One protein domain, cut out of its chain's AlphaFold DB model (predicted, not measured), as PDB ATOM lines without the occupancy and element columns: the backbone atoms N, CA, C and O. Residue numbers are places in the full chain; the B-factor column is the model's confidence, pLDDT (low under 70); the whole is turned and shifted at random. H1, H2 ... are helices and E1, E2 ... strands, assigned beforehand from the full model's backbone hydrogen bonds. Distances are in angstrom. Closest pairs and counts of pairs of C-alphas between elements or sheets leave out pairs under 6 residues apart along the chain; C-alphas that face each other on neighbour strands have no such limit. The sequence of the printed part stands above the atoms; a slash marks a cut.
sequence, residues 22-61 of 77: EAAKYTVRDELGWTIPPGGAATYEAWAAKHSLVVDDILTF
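Overview. This is residues 22 to 61 of the 77 residues of the protein "Phytocyanin domain-containing protein" of Pyrus ussuriensis x Pyrus communis (UniProt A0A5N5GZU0). There is little regular structure: an elongated, open loop of chain, with two short parallel strands, E1 and E2, side by side along one long side and one short helix, H1, on the other. Residues 37 to 42 stick out at one end. The printed part has 40 residues with E1, H1 and E2 in that order, mixed in class, under half in named elements. It is only just compact, close to loose, with a radius of gyration of the C-alphas of 10.6 A, and spans 34 by 16 by 12 A.

Along the chain. E1 is residues 25 to 27, from C-alpha 25 at (-31.080, -16.232, 10.702). H1 is residues 41 to 48, 10.7 A long. E2 is residues 58 to 60, ending at C-alpha 60 (-37.982, -18.318, 12.110).

Arrangement. E1 and E2 are parallel neighbours, their directions 22 degrees apart. N 26 and O 58, 2.9 A apart, are within hydrogen-bond range. E1, H1 and E2 form a strand-helix-strand unit, two parallel strands with a helix between, its crossover right-handed. In H1 every O i to N i+4 pair is within hydrogen-bond range.

Size, cuts and confidence. The C-alphas farthest apart, of Glu 22 and Pro 38, are 34.4 A apart. The printed part has no cut. The link from E1 to H1 is long, 13 residues. No printed residue is under 70 in pLDDT.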
ATOM      1  N   GLU A  22     -22.210 -16.034   5.247       76.88
ATOM      2  CA  GLU A  22     -23.044 -17.064   5.861       76.88
ATOM      3  C   GLU A  22     -24.508 -16.630   5.784       76.88
ATOM      4  O   GLU A  22     -24.819 -15.450   5.953       76.88
ATOM      5  N   ALA A  23     -25.399 -17.593   5.540       83.69
ATOM      6  CA  ALA A  23     -26.837 -17.372   5.594       83.69
ATOM      7  C   ALA A  23     -27.247 -16.820   6.966       83.69
ATOM      8  O   ALA A  23     -26.941 -17.415   8.010       83.69
ATOM      9  N   ALA A  24     -27.960 -15.697   6.969       89.56
ATOM     10  CA  ALA A  24     -28.430 -15.074   8.190       89.56
ATOM     11  C   ALA A  24     -29.691 -15.773   8.712       89.56
ATOM     12  O   ALA A  24     -30.485 -16.357   7.972       89.56
ATOM     13  N   LYS A  25     -29.884 -15.716  10.032       93.75
ATOM     14  CA  LYS A  25     -31.080 -16.232  10.702       93.75
ATOM     15  C   LYS A  25     -31.814 -15.076  11.354       93.75
ATOM     16  O   LYS A  25     -31.241 -14.386  12.195       93.75
ATOM     17  N   TYR A  26     -33.082 -14.910  11.006       94.12
ATOM     18  CA  TYR A  26     -33.942 -13.864  11.542       94.12
ATOM     19  C   TYR A  26     -35.158 -14.477  12.227       94.12
ATOM     20  O   TYR A  26     -35.805 -15.363  11.675       94.12
ATOM     21  N   THR A  27     -35.504 -13.978  13.412       95.25
ATOM     22  CA  THR A  27     -36.771 -14.314  14.069       95.25
ATOM     23  C   THR A  27     -37.790 -13.243  13.725       95.25
ATOM     24  O   THR A  27     -37.592 -12.067  14.034       95.25
ATOM     25  N   VAL A  28     -38.886 -13.633  13.080       93.31
ATOM     26  CA  VAL A  28     -39.922 -12.689  12.657       93.31
ATOM     27  C   VAL A  28     -40.555 -12.038  13.881       93.31
ATOM     28  O   VAL A  28     -41.070 -12.729  14.760       93.31
ATOM     29  N   ARG A  29     -40.523 -10.700  13.913       93.38
ATOM     30  CA  ARG A  29     -40.951  -9.866  15.049       93.38
ATOM     31  C   ARG A  29     -40.208 -10.131  16.364       93.38
ATOM     32  O   ARG A  29     -40.717  -9.775  17.427       93.38
ATOM     33  N   ASP A  30     -38.998 -10.673  16.287       91.06
ATOM     34  CA  ASP A  30     -38.098 -10.829  17.428       91.06
ATOM     35  C   ASP A  30     -38.789 -11.594  18.581       91.06
ATOM     36  O   ASP A  30     -39.335 -12.679  18.380       91.06
ATOM     37  N   GLU A  31     -38.812 -11.033  19.790       89.12
ATOM     38  CA  GLU A  31     -39.441 -11.636  20.975       89.12
ATOM     39  C   GLU A  31     -40.980 -11.593  20.951       89.12
ATOM     40  O   GLU A  31     -41.627 -12.285  21.736       89.12
ATOM     41  N   LEU A  32     -41.590 -10.794  20.064       88.88
ATOM     42  CA  LEU A  32     -43.051 -10.632  19.992       88.88
ATOM     43  C   LEU A  32     -43.742 -11.778  19.244       88.88
ATOM     44  O   LEU A  32     -44.963 -11.915  19.339       88.88
ATOM     45  N   GLY A  33     -42.972 -12.569  18.493       87.81
ATOM     46  CA  GLY A  33     -43.446 -13.749  17.785       87.81
ATOM     47  C   GLY A  33     -44.441 -13.481  16.649       87.81
ATOM     48  O   GLY A  33     -44.770 -12.349  16.269       87.81
ATOM     49  N   TRP A  34     -44.922 -14.586  16.096       89.44
ATOM     50  CA  TRP A  34     -45.890 -14.667  15.016       89.44
ATOM     51  C   TRP A  34     -47.308 -14.772  15.589       89.44
ATOM     52  O   TRP A  34     -47.679 -15.760  16.212       89.44
ATOM     53  N   THR A  35     -48.095 -13.713  15.409       88.31
ATOM     54  CA  THR A  35     -49.474 -13.585  15.911       88.31
ATOM     55  C   THR A  35     -50.286 -12.647  15.006       88.31
ATOM     56  O   THR A  35     -49.790 -12.178  13.982       88.31
ATOM     57  N   ILE A  36     -51.520 -12.311  15.361       86.19
ATOM     58  CA  ILE A  36     -52.286 -11.255  14.689       86.19
ATOM     59  C   ILE A  36     -52.065  -9.950  15.471       86.19
ATOM     60  O   ILE A  36     -52.709  -9.740  16.500       86.19
ATOM     61  N   PRO A  37     -51.136  -9.064  15.055       85.81
ATOM     62  CA  PRO A  37     -50.913  -7.808  15.755       85.81
ATOM     63  C   PRO A  37     -52.106  -6.858  15.569       85.81
ATOM     64  O   PRO A  37     -52.717  -6.846  14.500       85.81
ATOM     65  N   PRO A  38     -52.372  -5.962  16.538       86.19
ATOM     66  CA  PRO A  38     -53.407  -4.932  16.407       86.19
ATOM     67  C   PRO A  38     -53.214  -4.022  15.182       86.19
ATOM     68  O   PRO A  38     -54.181  -3.524  14.621       86.19
ATOM     69  N   GLY A  39     -51.961  -3.821  14.755       85.00
ATOM     70  CA  GLY A  39     -51.599  -3.056  13.556       85.00
ATOM     71  C   GLY A  39     -51.633  -3.856  12.249       85.00
ATOM     72  O   GLY A  39     -51.214  -3.337  11.216       85.00
ATOM     73  N   GLY A  40     -52.066  -5.120  12.278       87.25
ATOM     74  CA  GLY A  40     -52.177  -5.980  11.100       87.25
ATOM     75  C   GLY A  40     -50.872  -6.127  10.304       87.25
ATOM     76  O   GLY A  40     -49.771  -6.114  10.864       87.25
ATOM     77  N   ALA A  41     -51.007  -6.251   8.980       88.44
ATOM     78  CA  ALA A  41     -49.902  -6.488   8.045       88.44
ATOM     79  C   ALA A  41     -48.771  -5.446   8.140       88.44
ATOM     80  O   ALA A  41     -47.599  -5.818   8.080       88.44
ATOM     81  N   ALA A  42     -49.100  -4.178   8.411       92.81
ATOM     82  CA  ALA A  42     -48.122  -3.091   8.522       92.81
ATOM     83  C   ALA A  42     -47.046  -3.355   9.594       92.81
ATOM     84  O   ALA A  42     -45.911  -2.895   9.481       92.81
ATOM     85  N   THR A  43     -47.373  -4.141  10.626       92.62
ATOM     86  CA  THR A  43     -46.406  -4.530  11.665       92.62
ATOM     87  C   THR A  43     -45.313  -5.443  11.101       92.62
ATOM     88  O   THR A  43     -44.144  -5.309  11.462       92.62
ATOM     89  N   TYR A  44     -45.683  -6.359  10.206       92.50
ATOM     90  CA  TYR A  44     -44.749  -7.274   9.552       92.50
ATOM     91  C   TYR A  44     -43.966  -6.581   8.439       92.50
ATOM     92  O   TYR A  44     -42.766  -6.814   8.320       92.50
ATOM     93  N   GLU A  45     -44.597  -5.666   7.699       93.25
ATOM     94  CA  GLU A  45     -43.917  -4.814   6.713       93.25
ATOM     95  C   GLU A  45     -42.828  -3.958   7.369       93.25
ATOM     96  O   GLU A  45     -41.694  -3.919   6.895       93.25
ATOM     97  N   ALA A  46     -43.135  -3.330   8.509       94.31
ATOM     98  CA  ALA A  46     -42.172  -2.519   9.249       94.31
ATOM     99  C   ALA A  46     -41.006  -3.342   9.820       94.31
ATOM    100  O   ALA A  46     -39.903  -2.817   9.970       94.31
ATOM    101  N   TRP A  47     -41.233  -4.613  10.166       94.50
ATOM    102  CA  TRP A  47     -40.158  -5.521  10.565       94.50
ATOM    103  C   TRP A  47     -39.317  -5.936   9.352       94.50
ATOM    104  O   TRP A  47     -38.094  -5.817   9.397       94.50
ATOM    105  N   ALA A  48     -39.948  -6.338   8.247       94.19
ATOM    106  CA  ALA A  48     -39.251  -6.748   7.031       94.19
ATOM    107  C   ALA A  48     -38.393  -5.614   6.448       94.19
ATOM    108  O   ALA A  48     -37.249  -5.846   6.076       94.19
ATOM    109  N   ALA A  49     -38.884  -4.370   6.467       95.38
ATOM    110  CA  ALA A  49     -38.163  -3.196   5.968       95.38
ATOM    111  C   ALA A  49     -36.856  -2.876   6.726       95.38
ATOM    112  O   ALA A  49     -36.043  -2.095   6.237       95.38
ATOM    113  N   LYS A  50     -36.646  -3.453   7.917       95.12
ATOM    114  CA  LYS A  50     -35.410  -3.290   8.703       95.12
ATOM    115  C   LYS A  50     -34.328  -4.312   8.349       95.12
ATOM    116  O   LYS A  50     -33.204  -4.171   8.823       95.12
ATOM    117  N   HIS A  51     -34.657  -5.328   7.557       92.31
ATOM    118  CA  HIS A  51     -33.779  -6.459   7.279       92.31
ATOM    119  C   HIS A  51     -33.503  -6.572   5.779       92.31
ATOM    120  O   HIS A  51     -34.381  -6.353   4.947       92.31
ATOM    121  N   SER A  52     -32.270  -6.936   5.429       92.69
ATOM    122  CA  SER A  52     -31.897  -7.275   4.056       92.69
ATOM    123  C   SER A  52     -31.951  -8.789   3.912       92.69
ATOM    124  O   SER A  52     -30.973  -9.457   4.220       92.69
ATOM    125  N   LEU A  53     -33.099  -9.307   3.482       90.62
ATOM    126  CA  LEU A  53     -33.316 -10.741   3.301       90.62
ATOM    127  C   LEU A  53     -32.788 -11.174   1.933       90.62
ATOM    128  O   LEU A  53     -33.237 -10.658   0.904       90.62
ATOM    129  N   VAL A  54     -31.845 -12.108   1.920       90.31
ATOM    130  CA  VAL A  54     -31.243 -12.659   0.700       90.31
ATOM    131  C   VAL A  54     -31.512 -14.159   0.581       90.31
ATOM    132  O   VAL A  54     -32.067 -14.788   1.480       90.31
ATOM    133  N   VAL A  55     -31.179 -14.737  -0.576       89.44
ATOM    134  CA  VAL A  55     -31.293 -16.187  -0.793       89.44
ATOM    135  C   VAL A  55     -30.468 -16.924   0.266       89.44
ATOM    136  O   VAL A  55     -29.402 -16.457   0.652       89.44
ATOM    137  N   ASP A  56     -30.996 -18.063   0.713       89.62
ATOM    138  CA  ASP A  56     -30.473 -18.929   1.777       89.62
ATOM    139  C   ASP A  56     -30.640 -18.415   3.216       89.62
ATOM    140  O   ASP A  56     -30.454 -19.200   4.149       89.62
ATOM    141  N   ASP A  57     -31.091 -17.173   3.430       93.69
ATOM    142  CA  ASP A  57     -31.475 -16.715   4.769       93.69
ATOM    143  C   ASP A  57     -32.647 -17.528   5.338       93.69
ATOM    144  O   ASP A  57     -33.567 -17.959   4.636       93.69
ATOM    145  N   ILE A  58     -32.645 -17.693   6.660       93.00
ATOM    146  CA  ILE A  58     -33.660 -18.453   7.387       93.00
ATOM    147  C   ILE A  58     -34.537 -17.499   8.192       93.00
ATOM    148  O   ILE A  58     -34.062 -16.797   9.087       93.00
ATOM    149  N   LEU A  59     -35.844 -17.549   7.935       94.19
ATOM    150  CA  LEU A  59     -36.860 -16.879   8.741       94.19
ATOM    151  C   LEU A  59     -37.488 -17.859   9.733       94.19
ATOM    152  O   LEU A  59     -38.093 -18.858   9.343       94.19
ATOM    153  N   THR A  60     -37.369 -17.556  11.021       93.69
ATOM    154  CA  THR A  60     -37.982 -18.318  12.110       93.69
ATOM    155  C   THR A  60     -39.282 -17.653  12.538       93.69
ATOM    156  O   THR A  60     -39.293 -16.487  12.935       93.69
ATOM    157  N   PHE A  61     -40.375 -18.409  12.493       91.50
ATOM    158  CA  PHE A  61     -41.702 -17.972  12.916       91.50
ATOM    159  C   PHE A  61     -42.071 -18.680  14.223       91.50
ATOM    160  O   PHE A  61     -42.376 -19.870  14.219       91.50
TER     161      PHE A  61